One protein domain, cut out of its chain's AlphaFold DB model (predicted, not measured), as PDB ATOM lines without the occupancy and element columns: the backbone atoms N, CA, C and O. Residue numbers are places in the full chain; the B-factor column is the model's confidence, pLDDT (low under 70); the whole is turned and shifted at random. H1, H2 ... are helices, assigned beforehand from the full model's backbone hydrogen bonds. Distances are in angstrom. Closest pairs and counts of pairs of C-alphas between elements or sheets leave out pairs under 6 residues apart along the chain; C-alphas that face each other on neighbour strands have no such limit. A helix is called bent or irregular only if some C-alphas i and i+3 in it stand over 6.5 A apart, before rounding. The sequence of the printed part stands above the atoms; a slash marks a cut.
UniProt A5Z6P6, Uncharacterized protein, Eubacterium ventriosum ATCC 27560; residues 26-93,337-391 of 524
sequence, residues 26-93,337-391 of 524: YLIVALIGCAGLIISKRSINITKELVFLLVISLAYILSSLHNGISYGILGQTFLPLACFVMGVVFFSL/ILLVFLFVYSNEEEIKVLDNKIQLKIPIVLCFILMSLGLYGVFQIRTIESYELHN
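What this domain is: This is residues 26 to 93 and 337 to 391 of the 524 residues of an uncharacterized protein of Eubacterium ventriosum ATCC 27560 (UniProt A5Z6P6). Mostly aligned helices gather round H4 in the middle, with H1, H2 and H5 packed about it, while the long helix H6 runs along H1 and past H3, and residues 383 to 391 stick out beyond the body. At the end away from this arm, the long link of residues 347 to 360 joins H5 to H6. The printed part has 123 residues with six named helices, H1 to H6 in that order along the chain, and no named strand; its class is all helix. The whole is only just compact, close to loose, with a radius of gyration of the C-alphas of 16.2 A, and it is only just elongated, spanning 58 by 30 by 25 A.

Where its parts are: The longest helix is H6, residues 361 to 389, which measures 42.0 A from C-alpha 361 at (-16.674, 35.695, 42.744) to C-alpha 389 at (-25.882, 1.244, 20.607). H1, residues 26 to 40, begins with C-alpha 26 at (-13.495, 21.656, 27.837) and is 20.6 A long. H4, residues 79 to 91, is 18.5 A long. H2, residues 48 to 66, is 26.7 A long. H3, residues 71 to 77, measures 10.0 A and is irregular, but only just: C-alphas 72 and 75 are 6.8 A apart. H5, residues 337 to 346, measures 14.1 A.

How they stand to each other: The hub is H4, which touches H1, H2, H5 and H6. H1, H4 and H6 form a bundle, a group of helices side by side. H6 and H1 touch, with the C-alphas of Met 371 and Leu 27 closest at 5.7 A, and run opposite ways at a shallow tilt of 27 degrees. H4 touches H6 with residues 81 to 85 alone, at residues 364 to 371 of H6; the closest C-alphas are those of Leu 81 and Cys 367, 7.6 A apart. These two run opposite ways at a tilt of 37 degrees, only just steep. H1 and H4 touch, closest at the C-alphas of Ala 30 and Ala 82, 4.9 A apart; they run the same way at a shallow tilt of 33 degrees, only just short of steep. H2 touches H4 with the C-alphas of Ser 57 and Leu 81 closest at 5.0 A, running opposite ways at a shallow tilt of 21 degrees. H5 touches H4, the closest C-alphas being those of Ile 337 and Cys 83 at 5.5 A. H3 and H2 form a helical hairpin, closest at the C-alphas of Thr 77 and Tyr 60, 5.6 A apart. H3 also touches H6, at residues 374 to 381 of H6 alone, with the C-alphas of Tyr 71 and Gly 377 closest at 4.4 A and a steep tilt of 45 degrees. H3 and H4 meet only through their link. Among the pairs that are apart are H2 and H6, and H1 and H5. In H1, H2, H4, H5 and H6 every O i to N i+4 pair is within hydrogen-bond range; in H3 it is 1 of 3, beside 2 of 4 O i to N i+3 pairs.

The domain as a whole: The two C-alphas farthest apart are those of Lys 352 and Asn 391, at 58.8 A. Residues 383 to 391, of which 383 to 389 belong to H6, stand free; without them the body spans 44 by 28 by 24 A. Residues 94 to 336 are not printed, and C-alphas 93 and 337 are 14.9 A apart across this cut. The link from H5 to H6 is long, with 14 residues. The mean pLDDT of the printed part is 86.6, and it is low for residues 43 to 46 and residues 348 to 361 of this predicted model.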
ATOM      1  N   TYR A  26     -13.637  20.234  27.520       96.88
ATOM      2  CA  TYR A  26     -13.495  21.656  27.837       96.88
ATOM      3  C   TYR A  26     -14.367  22.112  29.001       96.88
ATOM      4  O   TYR A  26     -13.994  23.056  29.690       96.88
ATOM      5  N   LEU A  27     -15.482  21.429  29.278       97.44
ATOM      6  CA  LEU A  27     -16.265  21.672  30.490       97.44
ATOM      7  C   LEU A  27     -15.450  21.317  31.743       97.44
ATOM      8  O   LEU A  27     -15.423  22.100  32.689       97.44
ATOM      9  N   ILE A  28     -14.718  20.194  31.733       96.94
ATOM     10  CA  ILE A  28     -13.794  19.825  32.821       96.94
ATOM     11  C   ILE A  28     -12.697  20.884  32.981       96.94
ATOM     12  O   ILE A  28     -12.443  21.335  34.097       96.94
ATOM     13  N   VAL A  29     -12.085  21.333  31.882       97.56
ATOM     14  CA  VAL A  29     -11.075  22.404  31.923       97.56
ATOM     15  C   VAL A  29     -11.639  23.709  32.484       97.56
ATOM     16  O   VAL A  29     -11.013  24.326  33.345       97.56
ATOM     17  N   ALA A  30     -12.842  24.109  32.075       97.00
ATOM     18  CA  ALA A  30     -13.497  25.299  32.609       97.00
ATOM     19  C   ALA A  30     -13.811  25.165  34.108       97.00
ATOM     20  O   ALA A  30     -13.643  26.130  34.854       97.00
ATOM     21  N   LEU A  31     -14.220  23.980  34.577       96.94
ATOM     22  CA  LEU A  31     -14.437  23.707  36.003       96.94
ATOM     23  C   LEU A  31     -13.132  23.801  36.803       96.94
ATOM     24  O   LEU A  31     -13.125  24.417  37.870       96.94
ATOM     25  N   ILE A  32     -12.025  23.266  36.272       95.88
ATOM     26  CA  ILE A  32     -10.684  23.417  36.859       95.88
ATOM     27  C   ILE A  32     -10.307  24.903  36.948       95.88
ATOM     28  O   ILE A  32      -9.867  25.363  38.003       95.88
ATOM     29  N   GLY A  33     -10.530  25.670  35.875       94.50
ATOM     30  CA  GLY A  33     -10.284  27.113  35.844       94.50
ATOM     31  C   GLY A  33     -11.116  27.880  36.878       94.50
ATOM     32  O   GLY A  33     -10.569  28.671  37.649       94.50
ATOM     33  N   CYS A  34     -12.419  27.597  36.964       93.50
ATOM     34  CA  CYS A  34     -13.315  28.195  37.957       93.50
ATOM     35  C   CYS A  34     -12.879  27.865  39.391       93.50
ATOM     36  O   CYS A  34     -12.773  28.767  40.223       93.50
ATOM     37  N   ALA A  35     -12.587  26.592  39.686       91.69
ATOM     38  CA  ALA A  35     -12.118  26.166  41.003       91.69
ATOM     39  C   ALA A  35     -10.802  26.865  41.377       91.69
ATOM     40  O   ALA A  35     -10.668  27.391  42.484       91.69
ATOM     41  N   GLY A  36      -9.863  26.953  40.432       90.50
ATOM     42  CA  GLY A  36      -8.606  27.669  40.610       90.50
ATOM     43  C   GLY A  36      -8.800  29.155  40.942       90.50
ATOM     44  O   GLY A  36      -8.175  29.671  41.871       90.50
ATOM     45  N   LEU A  37      -9.708  29.845  40.244       89.00
ATOM     46  CA  LEU A  37     -10.043  31.249  40.517       89.00
ATOM     47  C   LEU A  37     -10.686  31.439  41.901       89.00
ATOM     48  O   LEU A  37     -10.328  32.370  42.623       89.00
ATOM     49  N   ILE A  38     -11.591  30.540  42.302       86.69
ATOM     50  CA  ILE A  38     -12.263  30.592  43.610       86.69
ATOM     51  C   ILE A  38     -11.253  30.390  44.754       86.69
ATOM     52  O   ILE A  38     -11.276  31.141  45.732       86.69
ATOM     53  N   ILE A  39     -10.349  29.412  44.623       86.25
ATOM     54  CA  ILE A  39      -9.365  29.056  45.659       86.25
ATOM     55  C   ILE A  39      -8.251  30.104  45.761       86.25
ATOM     56  O   ILE A  39      -7.872  30.496  46.864       86.25
ATOM     57  N   SER A  40      -7.725  30.575  44.625       82.19
ATOM     58  CA  SER A  40      -6.544  31.450  44.595       82.19
ATOM     59  C   SER A  40      -6.797  32.876  45.095       82.19
ATOM     60  O   SER A  40      -5.838  33.593  45.373       82.19
ATOM     61  N   LYS A  41      -8.065  33.302  45.218       73.44
ATOM     62  CA  LYS A  41      -8.477  34.654  45.648       73.44
ATOM     63  C   LYS A  41      -7.828  35.797  44.840       73.44
ATOM     64  O   LYS A  41      -7.754  36.921  45.336       73.44
ATOM     65  N   ARG A  42      -7.376  35.536  43.606       75.81
ATOM     66  CA  ARG A  42      -6.765  36.552  42.735       75.81
ATOM     67  C   ARG A  42      -7.791  37.612  42.328       75.81
ATOM     68  O   ARG A  42      -8.951  37.298  42.067       75.81
ATOM     69  N   SER A  43      -7.362  38.874  42.274       69.62
ATOM     70  CA  SER A  43      -8.166  39.950  41.689       69.62
ATOM     71  C   SER A  43      -8.216  39.793  40.175       69.62
ATOM     72  O   SER A  43      -7.198  39.482  39.560       69.62
ATOM     73  N   ILE A  44      -9.383  40.031  39.583       69.00
ATOM     74  CA  ILE A  44      -9.587  39.911  38.141       69.00
ATOM     75  C   ILE A  44      -9.783  41.307  37.558       69.00
ATOM     76  O   ILE A  44     -10.638  42.062  38.024       69.00
ATOM     77  N   ASN A  45      -9.021  41.608  36.511       68.88
ATOM     78  CA  ASN A  45      -9.205  42.801  35.697       68.88
ATOM     79  C   ASN A  45      -9.999  42.416  34.442       68.88
ATOM     80  O   ASN A  45      -9.648  41.454  33.758       68.88
ATOM     81  N   ILE A  46     -11.077  43.145  34.147       69.56
ATOM     82  CA  ILE A  46     -11.867  42.923  32.930       69.56
ATOM     83  C   ILE A  46     -11.230  43.717  31.791       69.56
ATOM     84  O   ILE A  46     -11.192  44.943  31.835       69.56
ATOM     85  N   THR A  47     -10.769  43.020  30.757       76.06
ATOM     86  CA  THR A  47     -10.221  43.616  29.532       76.06
ATOM     87  C   THR A  47     -11.245  43.605  28.397       76.06
ATOM     88  O   THR A  47     -12.266  42.914  28.462       76.06
ATOM     89  N   LYS A  48     -10.986  44.362  27.323       78.56
ATOM     90  CA  LYS A  48     -11.881  44.424  26.152       78.56
ATOM     91  C   LYS A  48     -12.036  43.053  25.486       78.56
ATOM     92  O   LYS A  48     -13.127  42.701  25.048       78.56
ATOM     93  N   GLU A  49     -10.972  42.259  25.463       81.00
ATOM     94  CA  GLU A  49     -10.957  40.897  24.929       81.00
ATOM     95  C   GLU A  49     -11.877  39.975  25.736       81.00
ATOM     96  O   GLU A  49     -12.651  39.211  25.158       81.00
ATOM     97  N   LEU A  50     -11.861  40.094  27.069       85.19
ATOM     98  CA  LEU A  50     -12.790  39.366  27.935       85.19
ATOM     99  C   LEU A  50     -14.239  39.793  27.715       85.19
ATOM    100  O   LEU A  50     -15.126  38.943  27.742       85.19
ATOM    101  N   VAL A  51     -14.488  41.081  27.460       88.38
ATOM    102  CA  VAL A  51     -15.832  41.563  27.116       88.38
ATOM    103  C   VAL A  51     -16.307  40.942  25.802       88.38
ATOM    104  O   VAL A  51     -17.436  40.463  25.749       88.38
ATOM    105  N   PHE A  52     -15.464  40.864  24.766       91.75
ATOM    106  CA  PHE A  52     -15.829  40.187  23.516       91.75
ATOM    107  C   PHE A  52     -16.182  38.712  23.735       91.75
ATOM    108  O   PHE A  52     -17.222  38.263  23.254       91.75
ATOM    109  N   LEU A  53     -15.376  37.973  24.505       92.69
ATOM    110  CA  LEU A  53     -15.664  36.573  24.837       92.69
ATOM    111  C   LEU A  53     -16.955  36.423  25.651       92.69
ATOM    112  O   LEU A  53     -17.730  35.498  25.402       92.69
ATOM    113  N   LEU A  54     -17.220  37.337  26.588       93.62
ATOM    114  CA  LEU A  54     -18.458  37.343  27.362       93.62
ATOM    115  C   LEU A  54     -19.674  37.594  26.463       93.62
ATOM    116  O   LEU A  54     -20.666  36.879  26.574       93.62
ATOM    117  N   VAL A  55     -19.594  38.557  25.540       96.50
ATOM    118  CA  VAL A  55     -20.674  38.848  24.584       96.50
ATOM    119  C   VAL A  55     -20.931  37.654  23.663       96.50
ATOM    120  O   VAL A  55     -22.088  37.283  23.477       96.50
ATOM    121  N   ILE A  56     -19.881  37.004  23.146       97.19
ATOM    122  CA  ILE A  56     -20.030  35.764  22.366       97.19
ATOM    123  C   ILE A  56     -20.712  34.686  23.219       97.19
ATOM    124  O   ILE A  56     -21.672  34.066  22.770       97.19
ATOM    125  N   SER A  57     -20.271  34.492  24.462       97.00
ATOM    126  CA  SER A  57     -20.846  33.496  25.379       97.00
ATOM    127  C   SER A  57     -22.335  33.732  25.627       97.00
ATOM    128  O   SER A  57     -23.134  32.801  25.553       97.00
ATOM    129  N   LEU A  58     -22.723  34.983  25.881       96.88
ATOM    130  CA  LEU A  58     -24.118  35.360  26.084       96.88
ATOM    131  C   LEU A  58     -24.950  35.145  24.817       96.88
ATOM    132  O   LEU A  58     -26.057  34.626  24.916       96.88
ATOM    133  N   ALA A  59     -24.422  35.472  23.636       97.81
ATOM    134  CA  ALA A  59     -25.115  35.236  22.371       97.81
ATOM    135  C   ALA A  59     -25.392  33.742  22.130       97.81
ATOM    136  O   ALA A  59     -26.504  33.383  21.750       97.81
ATOM    137  N   TYR A  60     -24.432  32.858  22.430       97.56
ATOM    138  CA  TYR A  60     -24.637  31.406  22.351       97.56
ATOM    139  C   TYR A  60     -25.717  30.925  23.328       97.56
ATOM    140  O   TYR A  60     -26.600  30.163  22.941       97.56
ATOM    141  N   ILE A  61     -25.691  31.398  24.579       96.44
ATOM    142  CA  ILE A  61     -26.708  31.042  25.581       96.44
ATOM    143  C   ILE A  61     -28.097  31.520  25.141       96.44
ATOM    144  O   ILE A  61     -29.050  30.744  25.183       96.44
ATOM    145  N   LEU A  62     -28.219  32.771  24.688       97.00
ATOM    146  CA  LEU A  62     -29.485  33.338  24.218       97.00
ATOM    147  C   LEU A  62     -30.011  32.614  22.978       97.00
ATOM    148  O   LEU A  62     -31.205  32.334  22.905       97.00
ATOM    149  N   SER A  63     -29.130  32.256  22.044       96.56
ATOM    150  CA  SER A  63     -29.483  31.435  20.886       96.56
ATOM    151  C   SER A  63     -30.066  30.086  21.299       96.56
ATOM    152  O   SER A  63     -31.136  29.708  20.820       96.56
ATOM    153  N   SER A  64     -29.413  29.377  22.221       94.12
ATOM    154  CA  SER A  64     -29.891  28.078  22.702       94.12
ATOM    155  C   SER A  64     -31.200  28.190  23.490       94.12
ATOM    156  O   SER A  64     -32.034  27.293  23.415       94.12
ATOM    157  N   LEU A  65     -31.424  29.291  24.215       94.19
ATOM    158  CA  LEU A  65     -32.712  29.563  24.864       94.19
ATOM    159  C   LEU A  65     -33.820  29.831  23.838       94.19
ATOM    160  O   LEU A  65     -34.921  29.306  23.992       94.19
ATOM    161  N   HIS A  66     -33.530  30.607  22.791       94.12
ATOM    162  CA  HIS A  66     -34.484  30.947  21.734       94.12
ATOM    163  C   HIS A  66     -34.881  29.733  20.883       94.12
ATOM    164  O   HIS A  66     -36.063  29.524  20.622       94.12
ATOM    165  N   ASN A  67     -33.902  28.917  20.489       91.44
ATOM    166  CA  ASN A  67     -34.097  27.754  19.620       91.44
ATOM    167  C   ASN A  67     -34.538  26.482  20.372       91.44
ATOM    168  O   ASN A  67     -34.719  25.440  19.749       91.44
ATOM    169  N   GLY A  68     -34.721  26.564  21.694       90.06
ATOM    170  CA  GLY A  68     -35.126  25.447  22.544       90.06
ATOM    171  C   GLY A  68     -33.935  24.723  23.167       90.06
ATOM    172  O   GLY A  68     -33.196  23.998  22.508       90.06
ATOM    173  N   ILE A  69     -33.777  24.872  24.484       89.25
ATOM    174  CA  ILE A  69     -32.658  24.269  25.208       89.25
ATOM    175  C   ILE A  69     -32.829  22.752  25.356       89.25
ATOM    176  O   ILE A  69     -33.885  22.276  25.786       89.25
ATOM    177  N   SER A  70     -31.780  22.000  25.023       92.06
ATOM    178  CA  SER A  70     -31.714  20.542  25.159       92.06
ATOM    179  C   SER A  70     -30.371  20.093  25.736       92.06
ATOM    180  O   SER A  70     -29.399  20.854  25.761       92.06
ATOM    181  N   TYR A  71     -30.292  18.850  26.211       90.25
ATOM    182  CA  TYR A  71     -29.031  18.322  26.733       90.25
ATOM    183  C   TYR A  71     -27.968  18.134  25.641       90.25
ATOM    184  O   TYR A  71     -26.787  18.352  25.911       90.25
ATOM    185  N   GLY A  72     -28.378  17.801  24.413       82.75
ATOM    186  CA  GLY A  72     -27.503  17.643  23.249       82.75
ATOM    187  C   GLY A  72     -26.793  18.929  22.844       82.75
ATOM    188  O   GLY A  72     -25.629  18.887  22.443       82.75
ATOM    189  N   ILE A  73     -27.450  20.078  23.012       89.12
ATOM    190  CA  ILE A  73     -26.884  21.378  22.623       89.12
ATOM    191  C   ILE A  73     -26.163  22.092  23.773       89.12
ATOM    192  O   ILE A  73     -25.278  22.917  23.531       89.12
ATOM    193  N   LEU A  74     -26.507  21.781  25.029       88.75
ATOM    194  CA  LEU A  74     -25.989  22.462  26.223       88.75
ATOM    195  C   LEU A  74     -24.463  22.421  26.314       88.75
ATOM    196  O   LEU A  74     -23.827  23.444  26.561       88.75
ATOM    197  N   GLY A  75     -23.870  21.251  26.071       87.44
ATOM    198  CA  GLY A  75     -22.420  21.102  26.106       87.44
ATOM    199  C   GLY A  75     -21.727  22.032  25.106       87.44
ATOM    200  O   GLY A  75     -20.799  22.750  25.474       87.44
ATOM    201  N   GLN A  76     -22.205  22.065  23.860       90.19
ATOM    202  CA  GLN A  76     -21.639  22.899  22.790       90.19
ATOM    203  C   GLN A  76     -21.873  24.397  23.028       90.19
ATOM    204  O   GLN A  76     -20.995  25.211  22.754       90.19
ATOM    205  N   THR A  77     -23.021  24.757  23.609       95.38
ATOM    206  CA  THR A  77     -23.388  26.146  23.942       95.38
ATOM    207  C   THR A  77     -22.347  26.816  24.843       95.38
ATOM    208  O   THR A  77     -22.101  28.014  24.731       95.38
ATOM    209  N   PHE A  78     -21.713  26.049  25.733       96.56
ATOM    210  CA  PHE A  78     -20.780  26.581  26.725       96.56
ATOM    211  C   PHE A  78     -19.317  26.628  26.278       96.56
ATOM    212  O   PHE A  78     -18.482  27.061  27.071       96.56
ATOM    213  N   LEU A  79     -18.979  26.262  25.036       96.56
ATOM    214  CA  LEU A  79     -17.598  26.370  24.546       96.56
ATOM    215  C   LEU A  79     -17.042  27.810  24.650       96.56
ATOM    216  O   LEU A  79     -15.976  27.983  25.252       96.56
ATOM    217  N   PRO A  80     -17.738  28.870  24.185       97.12
ATOM    218  CA  PRO A  80     -17.232  30.232  24.352       97.12
ATOM    219  C   PRO A  80     -17.134  30.654  25.822       97.12
ATOM    220  O   PRO A  80     -16.198  31.358  26.195       97.12
ATOM    221  N   LEU A  81     -18.045  30.169  26.675       96.94
ATOM    222  CA  LEU A  81     -18.014  30.452  28.111       96.94
ATOM    223  C   LEU A  81     -16.821  29.759  28.794       96.94
ATOM    224  O   LEU A  81     -16.202  30.337  29.684       96.94
ATOM    225  N   ALA A  82     -16.440  28.559  28.347       97.38
ATOM    226  CA  ALA A  82     -15.218  27.887  28.782       97.38
ATOM    227  C   ALA A  82     -13.972  28.692  28.374       97.38
ATOM    228  O   ALA A  82     -13.067  28.894  29.187       97.38
ATOM    229  N   CYS A  83     -13.959  29.232  27.151       97.12
ATOM    230  CA  CYS A  83     -12.898  30.121  26.678       97.12
ATOM    231  C   CYS A  83     -12.838  31.429  27.479       97.12
ATOM    232  O   CYS A  83     -11.749  31.879  27.824       97.12
ATOM    233  N   PHE A  84     -13.989  32.011  27.833       95.81
ATOM    234  CA  PHE A  84     -14.073  33.175  28.716       95.81
ATOM    235  C   PHE A  84     -13.462  32.884  30.092       95.81
ATOM    236  O   PHE A  84     -12.610  33.644  30.549       95.81
ATOM    237  N   VAL A  85     -13.831  31.765  30.731       95.19
ATOM    238  CA  VAL A  85     -13.265  31.354  32.028       95.19
ATOM    239  C   VAL A  85     -11.747  31.212  31.940       95.19
ATOM    240  O   VAL A  85     -11.034  31.748  32.786       95.19
ATOM    241  N   MET A  86     -11.236  30.541  30.906       96.19
ATOM    242  CA  MET A  86      -9.789  30.400  30.717       96.19
ATOM    243  C   MET A  86      -9.106  31.733  30.406       96.19
ATOM    244  O   MET A  86      -8.014  31.989  30.903       96.19
ATOM    245  N   GLY A  87      -9.764  32.631  29.674       93.56
ATOM    246  CA  GLY A  87      -9.301  34.005  29.506       93.56
ATOM    247  C   GLY A  87      -9.143  34.712  30.850       93.56
ATOM    248  O   GLY A  87      -8.094  35.294  31.114       93.56
ATOM    249  N   VAL A  88     -10.146  34.620  31.731       91.44
ATOM    250  CA  VAL A  88     -10.086  35.200  33.084       91.44
ATOM    251  C   VAL A  88      -8.926  34.605  33.884       91.44
ATOM    252  O   VAL A  88      -8.210  35.344  34.560       91.44
ATOM    253  N   VAL A  89      -8.700  33.291  33.769       92.56
ATOM    254  CA  VAL A  89      -7.520  32.632  34.346       92.56
ATOM    255  C   VAL A  89      -6.245  33.296  33.839       92.56
ATOM    256  O   VAL A  89      -5.459  33.752  34.664       92.56
ATOM    257  N   PHE A  90      -6.053  33.420  32.525       92.75
ATOM    258  CA  PHE A  90      -4.824  33.969  31.947       92.75
ATOM    259  C   PHE A  90      -4.586  35.441  32.298       92.75
ATOM    260  O   PHE A  90      -3.454  35.811  32.600       92.75
ATOM    261  N   PHE A  91      -5.632  36.270  32.333       88.62
ATOM    262  CA  PHE A  91      -5.519  37.671  32.760       88.62
ATOM    263  C   PHE A  91      -5.206  37.829  34.253       88.62
ATOM    264  O   PHE A  91      -4.704  38.872  34.660       88.62
ATOM    265  N   SER A  92      -5.482  36.811  35.072       86.44
ATOM    266  CA  SER A  92      -5.124  36.821  36.496       86.44
ATOM    267  C   SER A  92      -3.655  36.465  36.766       86.44
ATOM    268  O   SER A  92      -3.210  36.565  37.913       86.44
ATOM    269  N   LEU A  93      -2.913  36.007  35.752       88.94
ATOM    270  CA  LEU A  93      -1.517  35.585  35.877       88.94
ATOM    271  C   LEU A  93      -0.559  36.765  35.724       88.94
ATOM    272  O   LEU A  93      -0.824  37.693  34.962       88.94
ATOM    273  N   ILE A 337      -8.812  28.096  23.273       98.12
ATOM    274  CA  ILE A 337      -8.139  28.481  24.517       98.12
ATOM    275  C   ILE A 337      -6.690  28.896  24.232       98.12
ATOM    276  O   ILE A 337      -6.201  29.851  24.839       98.12
ATOM    277  N   LEU A 338      -6.012  28.245  23.277       98.44
ATOM    278  CA  LEU A 338      -4.703  28.688  22.796       98.44
ATOM    279  C   LEU A 338      -4.792  30.082  22.171       98.44
ATOM    280  O   LEU A 338      -3.996  30.947  22.517       98.44
ATOM    281  N   LEU A 339      -5.767  30.329  21.294       97.56
ATOM    282  CA  LEU A 339      -5.974  31.641  20.685       97.56
ATOM    283  C   LEU A 339      -6.234  32.719  21.746       97.56
ATOM    284  O   LEU A 339      -5.631  33.791  21.684       97.56
ATOM    285  N   VAL A 340      -7.063  32.423  22.752       96.00
ATOM    286  CA  VAL A 340      -7.308  33.314  23.897       96.00
ATOM    287  C   VAL A 340      -5.999  33.614  24.628       96.00
ATOM    288  O   VAL A 340      -5.690  34.782  24.855       96.00
ATOM    289  N   PHE A 341      -5.196  32.592  24.940       96.62
ATOM    290  CA  PHE A 341      -3.892  32.772  25.583       96.62
ATOM    291  C   PHE A 341      -2.948  33.652  24.751       96.62
ATOM    292  O   PHE A 341      -2.330  34.563  25.297       96.62
ATOM    293  N   LEU A 342      -2.866  33.433  23.434       95.50
ATOM    294  CA  LEU A 342      -2.023  34.232  22.538       95.50
ATOM    295  C   LEU A 342      -2.466  35.702  22.501       95.50
ATOM    296  O   LEU A 342      -1.618  36.595  22.518       95.50
ATOM    297  N   PHE A 343      -3.776  35.974  22.508       92.06
ATOM    298  CA  PHE A 343      -4.286  37.343  22.621       92.06
ATOM    299  C   PHE A 343      -3.892  37.989  23.949       92.06
ATOM    300  O   PHE A 343      -3.331  39.086  23.923       92.06
ATOM    301  N   VAL A 344      -4.109  37.294  25.075       90.50
ATOM    302  CA  VAL A 344      -3.731  37.776  26.415       90.50
ATOM    303  C   VAL A 344      -2.237  38.086  26.480       90.50
ATOM    304  O   VAL A 344      -1.861  39.182  26.884       90.50
ATOM    305  N   TYR A 345      -1.393  37.157  26.030       91.00
ATOM    306  CA  TYR A 345       0.062  37.310  26.046       91.00
ATOM    307  C   TYR A 345       0.529  38.469  25.157       91.00
ATOM    308  O   TYR A 345       1.447  39.204  25.497       91.00
ATOM    309  N   SER A 346      -0.109  38.670  24.000       84.44
ATOM    310  CA  SER A 346       0.296  39.724  23.066       84.44
ATOM    311  C   SER A 346      -0.056  41.145  23.532       84.44
ATOM    312  O   SER A 346       0.466  42.105  22.965       84.44
ATOM    313  N   ASN A 347      -0.990  41.307  24.472       71.50
ATOM    314  CA  ASN A 347      -1.568  42.599  24.865       71.50
ATOM    315  C   ASN A 347      -0.886  43.247  26.086       71.50
ATOM    316  O   ASN A 347      -1.430  44.194  26.645       71.50
ATOM    317  N   GLU A 348       0.303  42.790  26.487       57.59
ATOM    318  CA  GLU A 348       0.995  43.306  27.683       57.59
ATOM    319  C   GLU A 348       1.366  44.802  27.620       57.59
ATOM    320  O   GLU A 348       1.536  45.419  28.667       57.59
ATOM    321  N   GLU A 349       1.406  45.428  26.436       47.19
ATOM    322  CA  GLU A 349       1.805  46.842  26.298       47.19
ATOM    323  C   GLU A 349       0.658  47.846  26.080       47.19
ATOM    324  O   GLU A 349       0.863  49.049  26.233       47.19
ATOM    325  N   GLU A 350      -0.565  47.415  25.764       43.84
ATOM    326  CA  GLU A 350      -1.660  48.342  25.457       43.84
ATOM    327  C   GLU A 350      -2.940  47.910  26.190       43.84
ATOM    328  O   GLU A 350      -3.464  46.833  25.929       43.84
ATOM    329  N   ILE A 351      -3.485  48.817  27.023       42.25
ATOM    330  CA  ILE A 351      -4.861  48.874  27.582       42.25
ATOM    331  C   ILE A 351      -4.935  48.733  29.121       42.25
ATOM    332  O   ILE A 351      -5.378  47.735  29.680       42.25
ATOM    333  N   LYS A 352      -4.643  49.847  29.814       36.47
ATOM    334  CA  LYS A 352      -5.306  50.220  31.078       36.47
ATOM    335  C   LYS A 352      -6.677  50.818  30.748       36.47
ATOM    336  O   LYS A 352      -6.812  52.033  30.644       36.47
ATOM    337  N   VAL A 353      -7.696  50.000  30.503       42.09
ATOM    338  CA  VAL A 353      -9.077  50.499  30.389       42.09
ATOM    339  C   VAL A 353      -9.927  49.717  31.379       42.09
ATOM    340  O   VAL A 353     -10.135  48.525  31.201       42.09
ATOM    341  N   LEU A 354     -10.364  50.441  32.417       41.09
ATOM    342  CA  LEU A 354     -10.989  50.002  33.670       41.09
ATOM    343  C   LEU A 354     -10.062  49.266  34.652       41.09
ATOM    344  O   LEU A 354     -10.139  48.057  34.834       41.09
ATOM    345  N   ASP A 355      -9.288  50.046  35.410       41.47
ATOM    346  CA  ASP A 355      -8.570  49.612  36.623       41.47
ATOM    347  C   ASP A 355      -9.528  49.410  37.827       41.47
ATOM    348  O   ASP A 355      -9.188  49.635  38.989       41.47
ATOM    349  N   ASN A 356     -10.775  49.010  37.557       45.84
ATOM    350  CA  ASN A 356     -11.727  48.660  38.600       45.84
ATOM    351  C   ASN A 356     -11.509  47.191  38.953       45.84
ATOM    352  O   ASN A 356     -11.960  46.293  38.244       45.84
ATOM    353  N   LYS A 357     -10.829  46.947  40.077       51.41
ATOM    354  CA  LYS A 357     -10.731  45.619  40.693       51.41
ATOM    355  C   LYS A 357     -12.129  45.161  41.115       51.41
ATOM    356  O   LYS A 357     -12.582  45.459  42.217       51.41
ATOM    357  N   ILE A 358     -12.826  44.437  40.244       54.84
ATOM    358  CA  ILE A 358     -14.127  43.844  40.563       54.84
ATOM    359  C   ILE A 358     -13.882  42.456  41.157       54.84
ATOM    360  O   ILE A 358     -13.235  41.600  40.552       54.84
ATOM    361  N   GLN A 359     -14.431  42.200  42.346       58.12
ATOM    362  CA  GLN A 359     -14.454  40.851  42.906       58.12
ATOM    363  C   GLN A 359     -15.508  40.006  42.171       58.12
ATOM    364  O   GLN A 359     -16.655  39.903  42.596       58.12
ATOM    365  N   LEU A 360     -15.115  39.369  41.065       63.31
ATOM    366  CA  LEU A 360     -15.980  38.543  40.205       63.31
ATOM    367  C   LEU A 360     -16.360  37.168  40.799       63.31
ATOM    368  O   LEU A 360     -16.663  36.235  40.061       63.31
ATOM    369  N   LYS A 361     -16.390  37.006  42.127       69.12
ATOM    370  CA  LYS A 361     -16.674  35.695  42.744       69.12
ATOM    371  C   LYS A 361     -18.049  35.151  42.357       69.12
ATOM    372  O   LYS A 361     -18.156  33.981  42.008       69.12
ATOM    373  N   ILE A 362     -19.077  35.998  42.370       70.62
ATOM    374  CA  ILE A 362     -20.450  35.592  42.036       70.62
ATOM    375  C   ILE A 362     -20.550  35.151  40.558       70.62
ATOM    376  O   ILE A 362     -21.010  34.034  40.318       70.62
ATOM    377  N   PRO A 363     -20.049  35.926  39.569       83.81
ATOM    378  CA  PRO A 363     -20.004  35.477  38.175       83.81
ATOM    379  C   PRO A 363     -19.237  34.171  37.940       83.81
ATOM    380  O   PRO A 363     -19.685  33.345  37.149       83.81
ATOM    381  N   ILE A 364     -18.115  33.940  38.634       88.50
ATOM    382  CA  ILE A 364     -17.340  32.697  38.476       88.50
ATOM    383  C   ILE A 364     -18.067  31.491  39.084       88.50
ATOM    384  O   ILE A 364     -18.076  30.423  38.478       88.50
ATOM    385  N   VAL A 365     -18.733  31.651  40.233       89.69
ATOM    386  CA  VAL A 365     -19.582  30.590  40.802       89.69
ATOM    387  C   VAL A 365     -20.742  30.259  39.860       89.69
ATOM    388  O   VAL A 365     -21.034  29.086  39.641       89.69
ATOM    389  N   LEU A 366     -21.356  31.266  39.230       92.12
ATOM    390  CA  LEU A 366     -22.380  31.038  38.210       92.12
ATOM    391  C   LEU A 366     -21.819  30.267  37.005       92.12
ATOM    392  O   LEU A 366     -22.445  29.309  36.559       92.12
ATOM    393  N   CYS A 367     -20.626  30.626  36.519       94.12
ATOM    394  CA  CYS A 367     -19.953  29.872  35.457       94.12
ATOM    395  C   CYS A 367     -19.726  28.413  35.872       94.12
ATOM    396  O   CYS A 367     -20.026  27.512  35.097       94.12
ATOM    397  N   PHE A 368     -19.273  28.159  37.105       95.25
ATOM    398  CA  PHE A 368     -19.080  26.803  37.625       95.25
ATOM    399  C   PHE A 368     -20.384  25.988  37.610       95.25
ATOM    400  O   PHE A 368     -20.394  24.835  37.171       95.25
ATOM    401  N   ILE A 369     -21.497  26.590  38.045       95.50
ATOM    402  CA  ILE A 369     -22.823  25.954  38.025       95.50
ATOM    403  C   ILE A 369     -23.245  25.641  36.585       95.50
ATOM    404  O   ILE A 369     -23.631  24.510  36.298       95.50
ATOM    405  N   LEU A 370     -23.123  26.604  35.664       95.31
ATOM    406  CA  LEU A 370     -23.470  26.408  34.252       95.31
ATOM    407  C   LEU A 370     -22.631  25.296  33.607       95.31
ATOM    408  O   LEU A 370     -23.187  24.415  32.956       95.31
ATOM    409  N   MET A 371     -21.318  25.266  33.848       95.50
ATOM    410  CA  MET A 371     -20.435  24.209  33.337       95.50
ATOM    411  C   MET A 371     -20.812  22.831  33.891       95.50
ATOM    412  O   MET A 371     -20.824  21.848  33.149       95.50
ATOM    413  N   SER A 372     -21.179  22.763  35.174       96.06
ATOM    414  CA  SER A 372     -21.639  21.527  35.819       96.06
ATOM    415  C   SER A 372     -22.955  21.027  35.214       96.06
ATOM    416  O   SER A 372     -23.096  19.834  34.944       96.06
ATOM    417  N   LEU A 373     -23.897  21.934  34.931       94.62
ATOM    418  CA  LEU A 373     -25.148  21.618  34.233       94.62
ATOM    419  C   LEU A 373     -24.898  21.139  32.798       94.62
ATOM    420  O   LEU A 373     -25.517  20.169  32.358       94.62
ATOM    421  N   GLY A 374     -23.968  21.776  32.084       95.06
ATOM    422  CA  GLY A 374     -23.540  21.336  30.758       95.06
ATOM    423  C   GLY A 374     -22.978  19.917  30.787       95.06
ATOM    424  O   GLY A 374     -23.369  19.082  29.974       95.06
ATOM    425  N   LEU A 375     -22.118  19.619  31.764       95.62
ATOM    426  CA  LEU A 375     -21.494  18.305  31.904       95.62
ATOM    427  C   LEU A 375     -22.531  17.233  32.259       95.62
ATOM    428  O   LEU A 375     -22.532  16.156  31.663       95.62
ATOM    429  N   TYR A 376     -23.459  17.550  33.165       95.44
ATOM    430  CA  TYR A 376     -24.601  16.693  33.471       95.44
ATOM    431  C   TYR A 376     -25.432  16.387  32.217       95.44
ATOM    432  O   TYR A 376     -25.742  15.223  31.966       95.44
ATOM    433  N   GLY A 377     -25.732  17.397  31.394       94.38
ATOM    434  CA  GLY A 377     -26.453  17.214  30.132       94.38
ATOM    435  C   GLY A 377     -25.732  16.283  29.156       94.38
ATOM    436  O   GLY A 377     -26.345  15.365  28.612       94.38
ATOM    437  N   VAL A 378     -24.414  16.439  29.005       94.06
ATOM    438  CA  VAL A 378     -23.590  15.540  28.179       94.06
ATOM    439  C   VAL A 378     -23.729  14.087  28.638       94.06
ATOM    440  O   VAL A 378     -23.909  13.201  27.802       94.06
ATOM    441  N   PHE A 379     -23.715  13.825  29.949       95.00
ATOM    442  CA  PHE A 379     -23.928  12.473  30.474       95.00
ATOM    443  C   PHE A 379     -25.327  11.924  30.166       95.00
ATOM    444  O   PHE A 379     -25.451  10.742  29.835       95.00
ATOM    445  N   GLN A 380     -26.375  12.757  30.214       95.25
ATOM    446  CA  GLN A 380     -27.735  12.318  29.876       95.25
ATOM    447  C   GLN A 380     -27.841  11.864  28.416       95.25
ATOM    448  O   GLN A 380     -28.449  10.831  28.136       95.25
ATOM    449  N   ILE A 381     -27.197  12.589  27.497       93.06
ATOM    450  CA  ILE A 381     -27.170  12.237  26.070       93.06
ATOM    451  C   ILE A 381     -26.345  10.985  25.816       93.06
ATOM    452  O   ILE A 381     -26.819  10.056  25.169       93.06
ATOM    453  N   ARG A 382     -25.149  10.895  26.401       94.06
ATOM    454  CA  ARG A 382     -24.319   9.688  26.294       94.06
ATOM    455  C   ARG A 382     -25.032   8.440  26.814       94.06
ATOM    456  O   ARG A 382     -24.819   7.355  26.288       94.06
ATOM    457  N   THR A 383     -25.900   8.588  27.815       95.56
ATOM    458  CA  THR A 383     -26.703   7.478  28.343       95.56
ATOM    459  C   THR A 383     -27.722   6.978  27.316       95.56
ATOM    460  O   THR A 383     -27.806   5.774  27.093       95.56
ATOM    461  N   ILE A 384     -28.472   7.871  26.653       95.12
ATOM    462  CA  ILE A 384     -29.433   7.452  25.617       95.12
ATOM    463  C   ILE A 384     -28.732   6.906  24.367       95.12
ATOM    464  O   ILE A 384     -29.194   5.908  23.824       95.12
ATOM    465  N   GLU A 385     -27.597   7.490  23.963       94.44
ATOM    466  CA  GLU A 385     -26.760   6.972  22.868       94.44
ATOM    467  C   GLU A 385     -26.233   5.571  23.194       94.44
ATOM    468  O   GLU A 385     -26.286   4.674  22.364       94.44
ATOM    469  N   SER A 386     -25.782   5.347  24.431       96.25
ATOM    470  CA  SER A 386     -25.352   4.023  24.884       96.25
ATOM    471  C   SER A 386     -26.492   3.004  24.837       96.25
ATOM    472  O   SER A 386     -26.285   1.872  24.407       96.25
ATOM    473  N   TYR A 387     -27.711   3.380  25.233       96.88
ATOM    474  CA  TYR A 387     -28.856   2.476  25.116       96.88
ATOM    475  C   TYR A 387     -29.199   2.132  23.668       96.88
ATOM    476  O   TYR A 387     -29.515   0.974  23.408       96.88
ATOM    477  N   GLU A 388     -29.119   3.090  22.745       94.06
ATOM    478  CA  GLU A 388     -29.326   2.838  21.314       94.06
ATOM    479  C   GLU A 388     -28.273   1.875  20.756       94.06
ATOM    480  O   GLU A 388     -28.646   0.840  20.209       94.06
ATOM    481  N   LEU A 389     -26.987   2.115  21.033       94.62
ATOM    482  CA  LEU A 389     -25.882   1.244  20.607       94.62
ATOM    483  C   LEU A 389     -26.032  -0.217  21.070       94.62
ATOM    484  O   LEU A 389     -25.563  -1.134  20.399       94.62
ATOM    485  N   HIS A 390     -26.683  -0.446  22.214       95.12
ATOM    486  CA  HIS A 390     -26.946  -1.781  22.760       95.12
ATOM    487  C   HIS A 390     -28.374  -2.285  22.472       95.12
ATOM    488  O   HIS A 390     -28.821  -3.241  23.106       95.12
ATOM    489  N   ASN A 391     -29.112  -1.644  21.557       94.06
ATOM    490  CA  ASN A 391     -30.506  -1.954  21.207       94.06
ATOM    491  C   ASN A 391     -31.474  -1.990  22.411       94.06
ATOM    492  O   ASN A 391     -32.527  -2.630  22.384       94.06
TER     493      ASN A 391